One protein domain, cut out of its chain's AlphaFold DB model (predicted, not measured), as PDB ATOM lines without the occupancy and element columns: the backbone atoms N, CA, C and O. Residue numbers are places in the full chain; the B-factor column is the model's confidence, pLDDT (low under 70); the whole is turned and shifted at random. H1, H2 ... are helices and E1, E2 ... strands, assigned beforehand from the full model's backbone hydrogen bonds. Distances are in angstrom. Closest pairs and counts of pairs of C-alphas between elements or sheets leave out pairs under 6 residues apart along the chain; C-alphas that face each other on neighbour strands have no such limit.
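Overview. This is residues 30 to 151 of the 158 residues of the protein "laminin subunit alpha-1-like" of Notothenia coriiceps (black rockcod) (UniProt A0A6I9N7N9). The model is a lopsided sandwich, with a large, strongly twisted sheet of E1, E3, E4, E5, E7 and E8 making one layer and the two-strand ribbon of E2 and E6 lying over part of it. One short helix, H1, packs across E4 and the last residues of E3 at one end of the long axis; the turn around Glu 73 is at the other end. The printed part has 122 residues, with eight named strands and one named helix in the order E1 E2 E3 E4 E5 E6 E7 H1 E8, and its class is mostly strand. The large sheet is branched, and neighbours in both sheets are antiparallel. The whole is compact, with a radius of gyration of the C-alphas of 15.5 A, but elongated, spanning 47 by 26 by 25 A.

Along the chain. In the large sheet, E3 is the longest strand, residues 76 to 87, 34.8 A from C-alpha 76 at (175.349, 228.691, 113.215) to C-alpha 87 at (201.261, 228.696, 136.510). E8 is residues 140 to 150, 29.9 A, ending at C-alpha 150 at (178.741, 236.914, 118.813). E1 is residues 37 to 43, 19.7 A, beginning at C-alpha 37 at (178.266, 239.339, 123.234). E4 is residues 90 to 94, E5 residues 99 to 103 and E7 residues 119 to 121. In the small sheet, E2 is residues 59 to 66, 22.4 A, and E6 residues 106 to 113, 23.1 A. H1 is residues 130 to 138, 12.0 A.

Arrangement. E3 has three neighbours in staggered pairing: E4 beside residues 83 to 87 and E5 beside residues 76 to 80 lie on one side of it, E8 on the other side. N 82 and O 146 of E3 and E8 are 2.8 A apart, within hydrogen-bond range, as are N 85 and O 92 of the hairpin E3 and E4, 2.8 A, and N 79 and O 100 of E3 and E5, 2.8 A. The edge strand E1 pairs with E8, with N 40 and O 147 at 2.9 A, and the edge strand E7 with E4, with N 93 and O 120 at 2.8 A. E2 and E6 pair with N 62 and O 110 at 2.9 A. The two sheets form a sandwich, two sheets face to face, the facing parts 9.3 A centre to centre and the strands at 41 degrees. H1 is on the large sheet at a height of 8.4 A; it lies over E4 and, only just, over E3, with 3 of its C-alphas falling on E3. It runs across the strands, at 70 degrees to E4 on the local plane. The closest C-alphas of H1 and E3 are those of Ala 136 and Gly 87, 4.1 A. Every O i to N i+4 pair of H1 is within hydrogen-bond range.

Size, cuts and confidence. The two C-alphas farthest apart are those of Glu 73 and Asp 131, 47.1 A. The printed part has no cut. The link E1 to E2, residues 44 to 58, is long. The mean pLDDT of the printed part is 85.2; residues 30 to 37, 67 to 74, 104 to 106 and 151 are under 70.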
ATOM      1  N   ASN A  30     177.741 232.482 133.153       57.56
ATOM      2  CA  ASN A  30     177.309 233.609 132.321       57.56
ATOM      3  C   ASN A  30     177.518 234.937 133.072       57.56
ATOM      4  O   ASN A  30     177.142 235.061 134.238       57.56
ATOM      5  N   SER A  31     178.111 235.928 132.410       50.78
ATOM      6  CA  SER A  31     178.234 237.295 132.931       50.78
ATOM      7  C   SER A  31     177.151 238.158 132.284       50.78
ATOM      8  O   SER A  31     177.378 238.775 131.248       50.78
ATOM      9  N   SER A  32     175.941 238.140 132.840       47.56
ATOM     10  CA  SER A  32     174.787 238.824 132.251       47.56
ATOM     11  C   SER A  32     174.770 240.312 132.608       47.56
ATOM     12  O   SER A  32     174.508 240.689 133.746       47.56
ATOM     13  N   GLY A  33     175.001 241.153 131.603       40.41
ATOM     14  CA  GLY A  33     174.744 242.589 131.632       40.41
ATOM     15  C   GLY A  33     174.562 243.085 130.203       40.41
ATOM     16  O   GLY A  33     175.537 243.470 129.583       40.41
ATOM     17  N   HIS A  34     173.335 242.979 129.676       43.91
ATOM     18  CA  HIS A  34     172.824 243.648 128.465       43.91
ATOM     19  C   HIS A  34     173.869 243.945 127.360       43.91
ATOM     20  O   HIS A  34     174.056 245.093 126.965       43.91
ATOM     21  N   ALA A  35     174.578 242.918 126.881       44.88
ATOM     22  CA  ALA A  35     175.589 243.053 125.837       44.88
ATOM     23  C   ALA A  35     175.301 242.068 124.690       44.88
ATOM     24  O   ALA A  35     174.970 240.916 124.969       44.88
ATOM     25  N   PRO A  36     175.489 242.472 123.418       53.94
ATOM     26  CA  PRO A  36     175.320 241.609 122.236       53.94
ATOM     27  C   PRO A  36     176.357 240.470 122.151       53.94
ATOM     28  O   PRO A  36     176.332 239.653 121.237       53.94
ATOM     29  N   HIS A  37     177.281 240.402 123.113       60.69
ATOM     30  CA  HIS A  37     178.266 239.339 123.234       60.69
ATOM     31  C   HIS A  37     178.094 238.614 124.565       60.69
ATOM     32  O   HIS A  37     178.256 239.205 125.634       60.69
ATOM     33  N   GLN A  38     177.816 237.314 124.497       74.06
ATOM     34  CA  GLN A  38     177.777 236.453 125.671       74.06
ATOM     35  C   GLN A  38     179.160 235.839 125.893       74.06
ATOM     36  O   GLN A  38     179.733 235.215 125.000       74.06
ATOM     37  N   LEU A  39     179.698 236.024 127.100       81.50
ATOM     38  CA  LEU A  39     180.954 235.419 127.525       81.50
ATOM     39  C   LEU A  39     180.670 234.217 128.420       81.50
ATOM     40  O   LEU A  39     180.170 234.366 129.536       81.50
ATOM     41  N   LEU A  40     181.058 233.041 127.946       82.62
ATOM     42  CA  LEU A  40     181.029 231.802 128.705       82.62
ATOM     43  C   LEU A  40     182.442 231.481 129.185       82.62
ATOM     44  O   LEU A  40     183.398 231.599 128.422       82.62
ATOM     45  N   THR A  41     182.592 231.126 130.460       84.75
ATOM     46  CA  THR A  41     183.897 230.789 131.046       84.75
ATOM     47  C   THR A  41     183.826 229.476 131.802       84.75
ATOM     48  O   THR A  41     182.925 229.272 132.618       84.75
ATOM     49  N   TRP A  42     184.831 228.641 131.564       87.50
ATOM     50  CA  TRP A  42     185.038 227.342 132.180       87.50
ATOM     51  C   TRP A  42     186.415 227.284 132.827       87.50
ATOM     52  O   TRP A  42     187.394 227.751 132.243       87.50
ATOM     53  N   ALA A  43     186.492 226.684 134.010       89.44
ATOM     54  CA  ALA A  43     187.752 226.301 134.634       89.44
ATOM     55  C   ALA A  43     187.959 224.797 134.455       89.44
ATOM     56  O   ALA A  43     187.014 224.023 134.610       89.44
ATOM     57  N   ALA A  44     189.178 224.396 134.111       89.69
ATOM     58  CA  ALA A  44     189.523 222.990 134.003       89.69
ATOM     59  C   ALA A  44     189.495 222.313 135.388       89.69
ATOM     60  O   ALA A  44     189.855 222.956 136.379       89.69
ATOM     61  N   PRO A  45     189.108 221.027 135.465       89.56
ATOM     62  CA  PRO A  45     189.214 220.238 136.689       89.56
ATOM     63  C   PRO A  45     190.655 220.144 137.205       89.56
ATOM     64  O   PRO A  45     191.612 220.253 136.434       89.56
ATOM     65  N   ASP A  46     190.819 219.826 138.491       87.69
ATOM     66  CA  ASP A  46     192.132 219.706 139.142       87.69
ATOM     67  C   ASP A  46     193.067 218.686 138.466       87.69
ATOM     68  O   ASP A  46     194.288 218.831 138.509       87.69
ATOM     69  N   SER A  47     192.516 217.684 137.768       88.94
ATOM     70  CA  SER A  47     193.289 216.710 136.983       88.94
ATOM     71  C   SER A  47     194.138 217.366 135.880       88.94
ATOM     72  O   SER A  47     195.212 216.862 135.527       88.94
ATOM     73  N   PHE A  48     193.720 218.526 135.370       87.69
ATOM     74  CA  PHE A  48     194.447 219.308 134.368       87.69
ATOM     75  C   PHE A  48     195.504 220.241 134.973       87.69
ATOM     76  O   PHE A  48     196.331 220.772 134.231       87.69
ATOM     77  N   LEU A  49     195.546 220.387 136.298       93.94
ATOM     78  CA  LEU A  49     196.454 221.287 137.013       93.94
ATOM     79  C   LEU A  49     197.725 220.563 137.500       93.94
ATOM     80  O   LEU A  49     197.923 219.371 137.253       93.94
ATOM     81  N   GLY A  50     198.631 221.286 138.151       96.75
ATOM     82  CA  GLY A  50     199.914 220.777 138.633       96.75
ATOM     83  C   GLY A  50     200.971 220.658 137.532       96.75
ATOM     84  O   GLY A  50     200.984 221.426 136.571       96.75
ATOM     85  N   ASN A  51     201.891 219.702 137.671       97.31
ATOM     86  CA  ASN A  51     202.988 219.534 136.717       97.31
ATOM     87  C   ASN A  51     202.486 218.959 135.381       97.31
ATOM     88  O   ASN A  51     202.015 217.822 135.306       97.31
ATOM     89  N   LYS A  52     202.621 219.756 134.321       96.88
ATOM     90  CA  LYS A  52     202.238 219.460 132.937       96.88
ATOM     91  C   LYS A  52     203.401 219.661 131.958       96.88
ATOM     92  O   LYS A  52     203.177 219.878 130.771       96.88
ATOM     93  N   LEU A  53     204.653 219.534 132.413       96.62
ATOM     94  CA  LEU A  53     205.837 219.630 131.540       96.62
ATOM     95  C   LEU A  53     205.805 218.624 130.385       96.62
ATOM     96  O   LEU A  53     206.237 218.943 129.281       96.62
ATOM     97  N   LEU A  54     205.248 217.434 130.624       95.62
ATOM     98  CA  LEU A  54     205.090 216.397 129.599       95.62
ATOM     99  C   LEU A  54     204.107 216.790 128.486       95.62
ATOM    100  O   LEU A  54     204.125 216.177 127.424       95.62
ATOM    101  N   SER A  55     203.279 217.814 128.700       95.06
ATOM    102  CA  SER A  55     202.385 218.348 127.673       95.06
ATOM    103  C   SER A  55     203.111 219.249 126.670       95.06
ATOM    104  O   SER A  55     202.544 219.542 125.620       95.06
ATOM    105  N   TYR A  56     204.341 219.701 126.954       96.62
ATOM    106  CA  TYR A  56     205.111 220.544 126.037       96.62
ATOM    107  C   TYR A  56     205.354 219.826 124.702       96.62
ATOM    108  O   TYR A  56     205.891 218.721 124.663       96.62
ATOM    109  N   GLY A  57     204.981 220.472 123.596       92.94
ATOM    110  CA  GLY A  57     205.035 219.890 122.251       92.94
ATOM    111  C   GLY A  57     203.858 218.971 121.897       92.94
ATOM    112  O   GLY A  57     203.765 218.543 120.750       92.94
ATOM    113  N   GLY A  58     202.957 218.690 122.845       95.31
ATOM    114  CA  GLY A  58     201.699 217.980 122.613       95.31
ATOM    115  C   GLY A  58     200.546 218.909 122.220       95.31
ATOM    116  O   GLY A  58     200.754 220.055 121.811       95.31
ATOM    117  N   PHE A  59     199.316 218.417 122.383       94.00
ATOM    118  CA  PHE A  59     198.089 219.159 122.081       94.00
ATOM    119  C   PHE A  59     197.134 219.161 123.274       94.00
ATOM    120  O   PHE A  59     196.944 218.138 123.931       94.00
ATOM    121  N   LEU A  60     196.504 220.307 123.520       90.88
ATOM    122  CA  LEU A  60     195.301 220.403 124.336       90.88
ATOM    123  C   LEU A  60     194.092 220.239 123.427       90.88
ATOM    124  O   LEU A  60     193.860 221.073 122.553       90.88
ATOM    125  N   ASN A  61     193.341 219.168 123.658       90.06
ATOM    126  CA  ASN A  61     192.117 218.875 122.932       90.06
ATOM    127  C   ASN A  61     190.922 219.295 123.781       90.06
ATOM    128  O   ASN A  61     190.796 218.888 124.935       90.06
ATOM    129  N   LEU A  62     190.059 220.103 123.190       84.25
ATOM    130  CA  LEU A  62     188.834 220.605 123.784       84.25
ATOM    131  C   LEU A  62     187.678 220.235 122.865       84.25
ATOM    132  O   LEU A  62     187.750 220.509 121.670       84.25
ATOM    133  N   SER A  63     186.609 219.692 123.428       81.88
ATOM    134  CA  SER A  63     185.338 219.519 122.734       81.88
ATOM    135  C   SER A  63     184.298 220.441 123.349       81.88
ATOM    136  O   SER A  63     184.132 220.473 124.567       81.88
ATOM    137  N   LEU A  64     183.617 221.213 122.509       78.88
ATOM    138  CA  LEU A  64     182.518 222.078 122.907       78.88
ATOM    139  C   LEU A  64     181.217 221.513 122.360       78.88
ATOM    140  O   LEU A  64     181.127 221.229 121.169       78.88
ATOM    141  N   PHE A  65     180.210 221.412 123.215       76.44
ATOM    142  CA  PHE A  65     178.859 221.041 122.821       76.44
ATOM    143  C   PHE A  65     177.920 222.221 123.068       76.44
ATOM    144  O   PHE A  65     177.959 222.833 124.138       76.44
ATOM    145  N   TYR A  66     177.115 222.562 122.064       71.75
ATOM    146  CA  TYR A  66     176.181 223.684 122.112       71.75
ATOM    147  C   TYR A  66     174.762 223.194 121.803       71.75
ATOM    148  O   TYR A  66     174.500 222.664 120.726       71.75
ATOM    149  N   ASP A  67     173.857 223.371 122.766       67.62
ATOM    150  CA  ASP A  67     172.478 222.851 122.748       67.62
ATOM    151  C   ASP A  67     171.453 223.969 122.995       67.62
ATOM    152  O   ASP A  67     170.459 223.813 123.698       67.62
ATOM    153  N   VAL A  68     171.750 225.172 122.507       64.50
ATOM    154  CA  VAL A  68     170.793 226.277 122.565       64.50
ATOM    155  C   VAL A  68     170.233 226.471 121.161       64.50
ATOM    156  O   VAL A  68     171.033 226.658 120.239       64.50
ATOM    157  N   PRO A  69     168.898 226.454 120.994       60.03
ATOM    158  CA  PRO A  69     168.267 226.759 119.723       60.03
ATOM    159  C   PRO A  69     168.724 228.122 119.204       60.03
ATOM    160  O   PRO A  69     168.744 229.119 119.931       60.03
ATOM    161  N   LEU A  70     169.116 228.142 117.945       64.75
ATOM    162  CA  LEU A  70     169.591 229.280 117.194       64.75
ATOM    163  C   LEU A  70     168.439 229.787 116.326       64.75
ATOM    164  O   LEU A  70     168.045 229.156 115.350       64.75
ATOM    165  N   ASP A  71     167.912 230.959 116.681       62.19
ATOM    166  CA  ASP A  71     166.909 231.679 115.883       62.19
ATOM    167  C   ASP A  71     167.610 232.449 114.746       62.19
ATOM    168  O   ASP A  71     167.547 233.674 114.648       62.19
ATOM    169  N   ASN A  72     168.408 231.745 113.937       64.62
ATOM    170  CA  ASN A  72     169.065 232.317 112.767       64.62
ATOM    171  C   ASN A  72     169.006 231.384 111.553       64.62
ATOM    172  O   ASN A  72     169.055 230.166 111.679       64.62
ATOM    173  N   GLU A  73     168.925 231.983 110.361       60.69
ATOM    174  CA  GLU A  73     168.744 231.272 109.081       60.69
ATOM    175  C   GLU A  73     169.884 230.274 108.789       60.69
ATOM    176  O   GLU A  73     169.661 229.219 108.200       60.69
ATOM    177  N   ASP A  74     171.107 230.595 109.228       65.44
ATOM    178  CA  ASP A  74     172.299 229.764 109.022       65.44
ATOM    179  C   ASP A  74     172.507 228.692 110.113       65.44
ATOM    180  O   ASP A  74     173.487 227.945 110.040       65.44
ATOM    181  N   HIS A  75     171.650 228.634 111.147       70.06
ATOM    182  CA  HIS A  75     171.747 227.728 112.311       70.06
ATOM    183  C   HIS A  75     173.170 227.596 112.890       70.06
ATOM    184  O   HIS A  75     173.595 226.532 113.360       70.06
ATOM    185  N   SER A  76     173.952 228.672 112.802       71.81
ATOM    186  CA  SER A  76     175.349 228.691 113.215       71.81
ATOM    187  C   SER A  76     175.710 229.997 113.902       71.81
ATOM    188  O   SER A  76     175.323 231.084 113.475       71.81
ATOM    189  N   LEU A  77     176.450 229.893 114.998       77.12
ATOM    190  CA  LEU A  77     176.847 231.015 115.830       77.12
ATOM    191  C   LEU A  77     178.356 231.234 115.711       77.12
ATOM    192  O   LEU A  77     179.128 230.367 116.143       77.12
ATOM    193  N   PRO A  78     178.802 232.377 115.166       83.06
ATOM    194  CA  PRO A  78     180.202 232.753 115.213       83.06
ATOM    195  C   PRO A  78     180.656 232.915 116.663       83.06
ATOM    196  O   PRO A  78     180.040 233.627 117.464       83.06
ATOM    197  N   ALA A  79     181.761 232.263 116.997       84.50
ATOM    198  CA  ALA A  79     182.343 232.310 118.321       84.50
ATOM    199  C   ALA A  79     183.869 232.360 118.262       84.50
ATOM    200  O   ALA A  79     184.500 231.859 117.331       84.50
ATOM    201  N   HIS A  80     184.473 232.928 119.299       87.38
ATOM    202  CA  HIS A  80     185.917 232.872 119.504       87.38
ATOM    203  C   HIS A  80     186.219 232.114 120.784       87.38
ATOM    204  O   HIS A  80     185.639 232.409 121.831       87.38
ATOM    205  N   CYS A  81     187.131 231.152 120.693       86.25
ATOM    206  CA  CYS A  81     187.642 230.427 121.846       86.25
ATOM    207  C   CYS A  81     188.962 231.048 122.291       86.25
ATOM    208  O   CYS A  81     189.848 231.299 121.484       86.25
ATOM    209  N   ASP A  82     189.092 231.296 123.580       89.94
ATOM    210  CA  ASP A  82     190.270 231.875 124.195       89.94
ATOM    211  C   ASP A  82     190.690 230.988 125.366       89.94
ATOM    212  O   ASP A  82     189.867 230.605 126.198       89.94
ATOM    213  N   ILE A  83     191.967 230.615 125.403       92.81
ATOM    214  CA  ILE A  83     192.510 229.698 126.407       92.81
ATOM    215  C   ILE A  83     193.548 230.450 127.219       92.81
ATOM    216  O   ILE A  83     194.498 231.003 126.666       92.81
ATOM    217  N   ILE A  84     193.364 230.440 128.535       96.00
ATOM    218  CA  ILE A  84     194.245 231.094 129.496       96.00
ATOM    219  C   ILE A  84     194.871 230.015 130.373       96.00
ATOM    220  O   ILE A  84     194.158 229.258 131.033       96.00
ATOM    221  N   LEU A  85     196.198 229.959 130.373       96.75
ATOM    222  CA  LEU A  85     197.016 229.056 131.171       96.75
ATOM    223  C   LEU A  85     197.802 229.870 132.195       96.75
ATOM    224  O   LEU A  85     198.554 230.770 131.832       96.75
ATOM    225  N   GLU A  86     197.667 229.526 133.467       98.06
ATOM    226  CA  GLU A  86     198.335 230.208 134.569       98.06
ATOM    227  C   GLU A  86     199.139 229.202 135.390       98.06
ATOM    228  O   GLU A  86     198.639 228.130 135.736       98.06
ATOM    229  N   GLY A  87     200.381 229.546 135.714       97.19
ATOM    230  CA  GLY A  87     201.261 228.696 136.510       97.19
ATOM    231  C   GLY A  87     202.575 229.388 136.844       97.19
ATOM    232  O   GLY A  87     203.089 230.153 136.033       97.19
ATOM    233  N   ASN A  88     203.108 229.154 138.048       96.12
ATOM    234  CA  ASN A  88     204.345 229.783 138.545       96.12
ATOM    235  C   ASN A  88     204.449 231.293 138.240       96.12
ATOM    236  O   ASN A  88     205.457 231.766 137.717       96.12
ATOM    237  N   SER A  89     203.386 232.043 138.544       94.44
ATOM    238  CA  SER A  89     203.293 233.496 138.308       94.44
ATOM    239  C   SER A  89     203.368 233.933 136.839       94.44
ATOM    240  O   SER A  89     203.609 235.102 136.559       94.44
ATOM    241  N   ARG A  90     203.150 233.019 135.892       96.19
ATOM    242  CA  ARG A  90     202.959 233.327 134.471       96.19
ATOM    243  C   ARG A  90     201.488 233.202 134.112       96.19
ATOM    244  O   ARG A  90     200.846 232.241 134.529       96.19
ATOM    245  N   SER A  91     200.998 234.125 133.288       97.50
ATOM    246  CA  SER A  91     199.653 234.087 132.707       97.50
ATOM    247  C   SER A  91     199.771 234.162 131.191       97.50
ATOM    248  O   SER A  91     200.098 235.205 130.628       97.50
ATOM    249  N   LEU A  92     199.532 233.037 130.528       97.69
ATOM    250  CA  LEU A  92     199.706 232.858 129.094       97.69
ATOM    251  C   LEU A  92     198.341 232.738 128.422       97.69
ATOM    252  O   LEU A  92     197.475 232.000 128.890       97.69
ATOM    253  N   ARG A  93     198.156 233.431 127.304       97.19
ATOM    254  CA  ARG A  93     196.907 233.440 126.543       97.19
ATOM    255  C   ARG A  93     197.130 232.948 125.128       97.19
ATOM    256  O   ARG A  93     198.074 233.378 124.469       97.19
ATOM    257  N   LEU A  94     196.243 232.080 124.660       95.00
ATOM    258  CA  LEU A  94     196.224 231.609 123.282       95.00
ATOM    259  C   LEU A  94     196.031 232.781 122.310       95.00
ATOM    260  O   LEU A  94     195.101 233.573 122.450       95.00
ATOM    261  N   SER A  95     196.904 232.883 121.310       93.75
ATOM    262  CA  SER A  95     196.836 233.927 120.293       93.75
ATOM    263  C   SER A  95     197.373 233.432 118.941       93.75
ATOM    264  O   SER A  95     198.479 232.885 118.894       93.75
ATOM    265  N   PRO A  96     196.636 233.642 117.832       91.12
ATOM    266  CA  PRO A  96     195.278 234.189 117.783       91.12
ATOM    267  C   PRO A  96     194.232 233.197 118.342       91.12
ATOM    268  O   PRO A  96     194.452 231.985 118.297       91.12
ATOM    269  N   PRO A  97     193.086 233.684 118.854       87.94
ATOM    270  CA  PRO A  97     192.007 232.816 119.315       87.94
ATOM    271  C   PRO A  97     191.377 232.045 118.137       87.94
ATOM    272  O   PRO A  97     191.100 232.648 117.094       87.94
ATOM    273  N   PRO A  98     191.107 230.734 118.272       86.50
ATOM    274  CA  PRO A  98     190.393 229.973 117.258       86.50
ATOM    275  C   PRO A  98     189.010 230.555 116.962       86.50
ATOM    276  O   PRO A  98     188.209 230.797 117.870       86.50
ATOM    277  N   HIS A  99     188.725 230.725 115.673       85.50
ATOM    278  CA  HIS A  99     187.397 231.059 115.172       85.50
ATOM    279  C   HIS A  99     186.566 229.782 115.060       85.50
ATOM    280  O   HIS A  99     186.981 228.812 114.418       85.50
ATOM    281  N   LEU A 100     185.398 229.779 115.689       83.88
ATOM    282  CA  LEU A 100     184.473 228.659 115.734       83.88
ATOM    283  C   LEU A 100     183.126 229.074 115.148       83.88
ATOM    284  O   LEU A 100     182.697 230.215 115.287       83.88
ATOM    285  N   PHE A 101     182.457 228.106 114.534       82.31
ATOM    286  CA  PHE A 101     181.048 228.188 114.183       82.31
ATOM    287  C   PHE A 101     180.362 227.078 114.969       82.31
ATOM    288  O   PHE A 101     180.668 225.902 114.763       82.31
ATOM    289  N   LEU A 102     179.547 227.461 115.946       78.56
ATOM    290  CA  LEU A 102     178.790 226.520 116.764       78.56
ATOM    291  C   LEU A 102     177.450 226.271 116.085       78.56
ATOM    292  O   LEU A 102     176.768 227.229 115.746       78.56
ATOM    293  N   SER A 103     177.084 225.011 115.904       73.06
ATOM    294  CA  SER A 103     175.777 224.615 115.377       73.06
ATOM    295  C   SER A 103     175.007 223.863 116.449       73.06
ATOM    296  O   SER A 103     175.612 223.262 117.341       73.06
ATOM    297  N   GLU A 104     173.681 223.898 116.361       68.81
ATOM    298  CA  GLU A 104     172.813 223.154 117.273       68.81
ATOM    299  C   GLU A 104     173.184 221.670 117.305       68.81
ATOM    300  O   GLU A 104     173.460 221.055 116.267       68.81
ATOM    301  N   LEU A 105     173.198 221.101 118.515       67.00
ATOM    302  CA  LEU A 105     173.397 219.671 118.769       67.00
ATOM    303  C   LEU A 105     174.693 219.109 118.162       67.00
ATOM    304  O   LEU A 105     174.818 217.904 117.942       67.00
ATOM    305  N   SER A 106     175.666 219.981 117.889       69.81
ATOM    306  CA  SER A 106     176.907 219.626 117.216       69.81
ATOM    307  C   SER A 106     178.098 219.822 118.143       69.81
ATOM    308  O   SER A 106     178.269 220.871 118.770       69.81
ATOM    309  N   GLU A 107     178.951 218.803 118.211       75.50
ATOM    310  CA  GLU A 107     180.226 218.880 118.914       75.50
ATOM    311  C   GLU A 107     181.271 219.574 118.034       75.50
ATOM    312  O   GLU A 107     181.465 219.234 116.862       75.50
ATOM    313  N   ARG A 108     181.985 220.541 118.610       79.31
ATOM    314  CA  ARG A 108     183.114 221.208 117.972       79.31
ATOM    315  C   ARG A 108     184.399 220.940 118.736       79.31
ATOM    316  O   ARG A 108     184.575 221.428 119.849       79.31
ATOM    317  N   SER A 109     185.328 220.240 118.096       81.38
ATOM    318  CA  SER A 109     186.651 219.986 118.665       81.38
ATOM    319  C   SER A 109     187.678 221.040 118.243       81.38
ATOM    320  O   SER A 109     187.732 221.466 117.086       81.38
ATOM    321  N   VAL A 110     188.523 221.442 119.187       84.62
ATOM    322  CA  VAL A 110     189.646 222.364 119.018       84.62
ATOM    323  C   VAL A 110     190.896 221.691 119.569       84.62
ATOM    324  O   VAL A 110     190.914 221.266 120.721       84.62
ATOM    325  N   ALA A 111     191.944 221.608 118.751       89.62
ATOM    326  CA  ALA A 111     193.251 221.110 119.163       89.62
ATOM    327  C   ALA A 111     194.257 222.263 119.145       89.62
ATOM    328  O   ALA A 111     194.477 222.887 118.106       89.62
ATOM    329  N   VAL A 112     194.868 222.549 120.293       90.62
ATOM    330  CA  VAL A 112     195.832 223.643 120.457       90.62
ATOM    331  C   VAL A 112     197.201 223.072 120.768       90.62
ATOM    332  O   VAL A 112     197.367 222.349 121.749       90.62
ATOM    333  N   ALA A 113     198.194 223.407 119.946       94.19
ATOM    334  CA  ALA A 113     199.561 222.967 120.181       94.19
ATOM    335  C   ALA A 113     200.140 223.651 121.428       94.19
ATOM    336  O   ALA A 113     200.176 224.878 121.524       94.19
ATOM    337  N   MET A 114     200.671 222.859 122.356       95.25
ATOM    338  CA  MET A 114     201.365 223.339 123.552       95.25
ATOM    339  C   MET A 114     202.785 223.778 123.191       95.25
ATOM    340  O   MET A 114     203.779 223.132 123.528       95.25
ATOM    341  N   SER A 115     202.866 224.873 122.437       96.50
ATOM    342  CA  SER A 115     204.110 225.447 121.931       96.50
ATOM    343  C   SER A 115     204.143 226.962 122.153       96.50
ATOM    344  O   SER A 115     203.095 227.601 122.063       96.50
ATOM    345  N   PRO A 116     205.322 227.576 122.370       96.38
ATOM    346  CA  PRO A 116     205.407 229.000 122.712       96.38
ATOM    347  C   PRO A 116     204.788 229.922 121.653       96.38
ATOM    348  O   PRO A 116     204.204 230.946 121.977       96.38
ATOM    349  N   ARG A 117     204.826 229.506 120.381       95.75
ATOM    350  CA  ARG A 117     204.268 230.251 119.238       95.75
ATOM    351  C   ARG A 117     202.751 230.438 119.291       95.75
ATOM    352  O   ARG A 117     202.232 231.225 118.511       95.75
ATOM    353  N   GLN A 118     202.048 229.660 120.108       94.62
ATOM    354  CA  GLN A 118     200.595 229.750 120.258       94.62
ATOM    355  C   GLN A 118     200.188 230.690 121.391       94.62
ATOM    356  O   GLN A 118     199.002 230.957 121.539       94.62
ATOM    357  N   PHE A 119     201.130 231.180 122.198       96.50
ATOM    358  CA  PHE A 119     200.808 231.953 123.387       96.50
ATOM    359  C   PHE A 119     201.467 233.330 123.370       96.50
ATOM    360  O   PHE A 119     202.595 233.513 122.904       96.50
ATOM    361  N   ILE A 120     200.750 234.292 123.936       97.56
ATOM    362  CA  ILE A 120     201.278 235.585 124.361       97.56
ATOM    363  C   ILE A 120     201.207 235.673 125.883       97.56
ATOM    364  O   ILE A 120     200.331 235.077 126.514       97.56
ATOM    365  N   ASP A 121     202.133 236.411 126.471       96.88
ATOM    366  CA  ASP A 121     202.078 236.752 127.885       96.88
ATOM    367  C   ASP A 121     200.980 237.808 128.096       96.88
ATOM    368  O   ASP A 121     200.910 238.796 127.366       96.88
ATOM    369  N   MET A 122     200.069 237.581 129.043       95.38
ATOM    370  CA  MET A 122     198.927 238.479 129.244       95.38
ATOM    371  C   MET A 122     199.300 239.815 129.879       95.38
ATOM    372  O   MET A 122     198.568 240.784 129.694       95.38
ATOM    373  N   GLU A 123     200.381 239.863 130.654       93.00
ATOM    374  CA  GLU A 123     200.798 241.075 131.358       93.00
ATOM    375  C   GLU A 123     201.540 242.015 130.407       93.00
ATOM    376  O   GLU A 123     201.271 243.214 130.356       93.00
ATOM    377  N   THR A 124     202.442 241.457 129.606       94.19
ATOM    378  CA  THR A 124     203.323 242.217 128.711       94.19
ATOM    379  C   THR A 124     202.819 242.279 127.270       94.19
ATOM    380  O   THR A 124     203.268 243.127 126.500       94.19
ATOM    381  N   GLY A 125     201.919 241.377 126.867       94.38
ATOM    382  CA  GLY A 125     201.498 241.199 125.474       94.38
ATOM    383  C   GLY A 125     202.588 240.620 124.565       94.38
ATOM    384  O   GLY A 125     202.401 240.552 123.348       94.38
ATOM    385  N   ALA A 126     203.737 240.231 125.123       95.06
ATOM    386  CA  ALA A 126     204.884 239.755 124.367       95.06
ATOM    387  C   ALA A 126     204.712 238.300 123.910       95.06
ATOM    388  O   ALA A 126     203.916 237.533 124.458       95.06
ATOM    389  N   MET A 127     205.498 237.904 122.907       94.75
ATOM    390  CA  MET A 127     205.588 236.501 122.507       94.75
ATOM    391  C   MET A 127     206.198 235.666 123.633       94.75
ATOM    392  O   MET A 127     207.227 236.031 124.200       94.75
ATOM    393  N   VAL A 128     205.585 234.519 123.906       97.19
ATOM    394  CA  VAL A 128     206.045 233.579 124.930       97.19
ATOM    395  C   VAL A 128     207.294 232.851 124.442       97.19
ATOM    396  O   VAL A 128     207.353 232.369 123.306       97.19
ATOM    397  N   THR A 129     208.306 232.738 125.302       97.50
ATOM    398  CA  THR A 129     209.490 231.919 125.028       97.50
ATOM    399  C   THR A 129     209.296 230.476 125.494       97.50
ATOM    400  O   THR A 129     208.345 230.126 126.195       97.50
ATOM    401  N   ARG A 130     210.225 229.593 125.113       97.31
ATOM    402  CA  ARG A 130     210.233 228.213 125.618       97.31
ATOM    403  C   ARG A 130     210.317 228.163 127.145       97.31
ATOM    404  O   ARG A 130     209.646 227.328 127.739       97.31
ATOM    405  N   ASP A 131     211.131 229.023 127.747       97.69
ATOM    406  CA  ASP A 131     211.321 229.060 129.197       97.69
ATOM    407  C   ASP A 131     210.050 229.520 129.920       97.69
ATOM    408  O   ASP A 131     209.611 228.868 130.863       97.69
ATOM    409  N   ASP A 132     209.387 230.557 129.401       97.38
ATOM    410  CA  ASP A 132     208.132 231.064 129.964       97.38
ATOM    411  C   ASP A 132     207.032 229.990 129.947       97.38
ATOM    412  O   ASP A 132     206.360 229.760 130.956       97.38
ATOM    413  N   LEU A 133     206.876 229.281 128.818       97.81
ATOM    414  CA  LEU A 133     205.887 228.207 128.699       97.81
ATOM    415  C   LEU A 133     206.212 227.031 129.623       97.81
ATOM    416  O   LEU A 133     205.321 226.517 130.296       97.81
ATOM    417  N   LEU A 134     207.472 226.594 129.675       97.94
ATOM    418  CA  LEU A 134     207.881 225.515 130.577       97.94
ATOM    419  C   LEU A 134     207.707 225.914 132.045       97.94
ATOM    420  O   LEU A 134     207.276 225.086 132.843       97.94
ATOM    421  N   THR A 135     207.967 227.174 132.390       97.94
ATOM    422  CA  THR A 135     207.738 227.717 133.733       97.94
ATOM    423  C   THR A 135     206.264 227.625 134.110       97.94
ATOM    424  O   THR A 135     205.951 227.093 135.174       97.94
ATOM    425  N   ALA A 136     205.353 228.047 133.226       97.62
ATOM    426  CA  ALA A 136     203.915 227.903 133.454       97.62
ATOM    427  C   ALA A 136     203.495 226.426 133.590       97.62
ATOM    428  O   ALA A 136     202.754 226.068 134.503       97.62
ATOM    429  N   LEU A 137     204.013 225.546 132.723       97.62
ATOM    430  CA  LEU A 137     203.693 224.114 132.723       97.62
ATOM    431  C   LEU A 137     204.299 223.338 133.901       97.62
ATOM    432  O   LEU A 137     203.779 222.281 134.251       97.62
ATOM    433  N   ALA A 138     205.378 223.819 134.523       97.94
ATOM    434  CA  ALA A 138     205.997 223.158 135.675       97.94
ATOM    435  C   ALA A 138     205.046 223.063 136.875       97.94
ATOM    436  O   ALA A 138     205.106 222.090 137.627       97.94
ATOM    437  N   ASN A 139     204.150 224.040 137.025       97.94
ATOM    438  CA  ASN A 139     203.074 224.002 138.003       97.94
ATOM    439  C   ASN A 139     201.903 224.871 137.534       97.94
ATOM    440  O   ASN A 139     201.838 226.063 137.842       97.94
ATOM    441  N   VAL A 140     200.988 224.258 136.790       97.75
ATOM    442  CA  VAL A 140     199.757 224.894 136.326       97.75
ATOM    443  C   VAL A 140     198.808 225.054 137.507       97.75
ATOM    444  O   VAL A 140     198.405 224.072 138.125       97.75
ATOM    445  N   THR A 141     198.424 226.284 137.814       97.25
ATOM    446  CA  THR A 141     197.494 226.613 138.903       97.25
ATOM    447  C   THR A 141     196.088 226.909 138.401       97.25
ATOM    448  O   THR A 141     195.134 226.815 139.165       97.25
ATOM    449  N   SER A 142     195.942 227.295 137.135       96.31
ATOM    450  CA  SER A 142     194.644 227.561 136.520       96.31
ATOM    451  C   SER A 142     194.732 227.338 135.014       96.31
ATOM    452  O   SER A 142     195.679 227.759 134.353       96.31
ATOM    453  N   LEU A 143     193.734 226.651 134.469       95.06
ATOM    454  CA  LEU A 143     193.503 226.539 133.037       95.06
ATOM    455  C   LEU A 143     192.048 226.919 132.799       95.06
ATOM    456  O   LEU A 143     191.141 226.303 133.360       95.06
ATOM    457  N   ARG A 144     191.824 227.952 131.992       93.81
ATOM    458  CA  ARG A 144     190.486 228.453 131.686       93.81
ATOM    459  C   ARG A 144     190.246 228.504 130.196       93.81
ATOM    460  O   ARG A 144     191.115 228.900 129.425       93.81
ATOM    461  N   VAL A 145     189.022 228.163 129.829       90.25
ATOM    462  CA  VAL A 145     188.493 228.317 128.481       90.25
ATOM    463  C   VAL A 145     187.424 229.394 128.530       90.25
ATOM    464  O   VAL A 145     186.561 229.393 129.409       90.25
ATOM    465  N   ARG A 146     187.488 230.333 127.597       88.94
ATOM    466  CA  ARG A 146     186.520 231.407 127.418       88.94
ATOM    467  C   ARG A 146     185.968 231.323 126.010       88.94
ATOM    468  O   ARG A 146     186.731 231.258 125.054       88.94
ATOM    469  N   VAL A 147     184.652 231.356 125.881       85.25
ATOM    470  CA  VAL A 147     183.989 231.421 124.581       85.25
ATOM    471  C   VAL A 147     183.221 232.721 124.508       85.25
ATOM    472  O   VAL A 147     182.365 233.006 125.345       85.25
ATOM    473  N   HIS A 148     183.567 233.513 123.506       84.81
ATOM    474  CA  HIS A 148     182.881 234.743 123.163       84.81
ATOM    475  C   HIS A 148     181.899 234.419 122.047       84.81
ATOM    476  O   HIS A 148     182.319 234.161 120.922       84.81
ATOM    477  N   LEU A 149     180.612 234.405 122.374       78.69
ATOM    478  CA  LEU A 149     179.537 234.235 121.406       78.69
ATOM    479  C   LEU A 149     179.195 235.601 120.819       78.69
ATOM    480  O   LEU A 149     178.880 236.524 121.575       78.69
ATOM    481  N   ASN A 150     179.243 235.730 119.497       71.88
ATOM    482  CA  ASN A 150     178.741 236.914 118.813       71.88
ATOM    483  C   ASN A 150     177.277 236.679 118.442       71.88
ATOM    484  O   ASN A 150     176.960 236.289 117.319       71.88
ATOM    485  N   ASN A 151     176.388 236.864 119.420       59.22
ATOM    486  CA  ASN A 151     174.958 236.815 119.172       59.22
ATOM    487  C   ASN A 151     174.486 238.201 118.730       59.22
ATOM    488  O   ASN A 151     173.861 238.933 119.493       59.22
TER     489      ASN A 151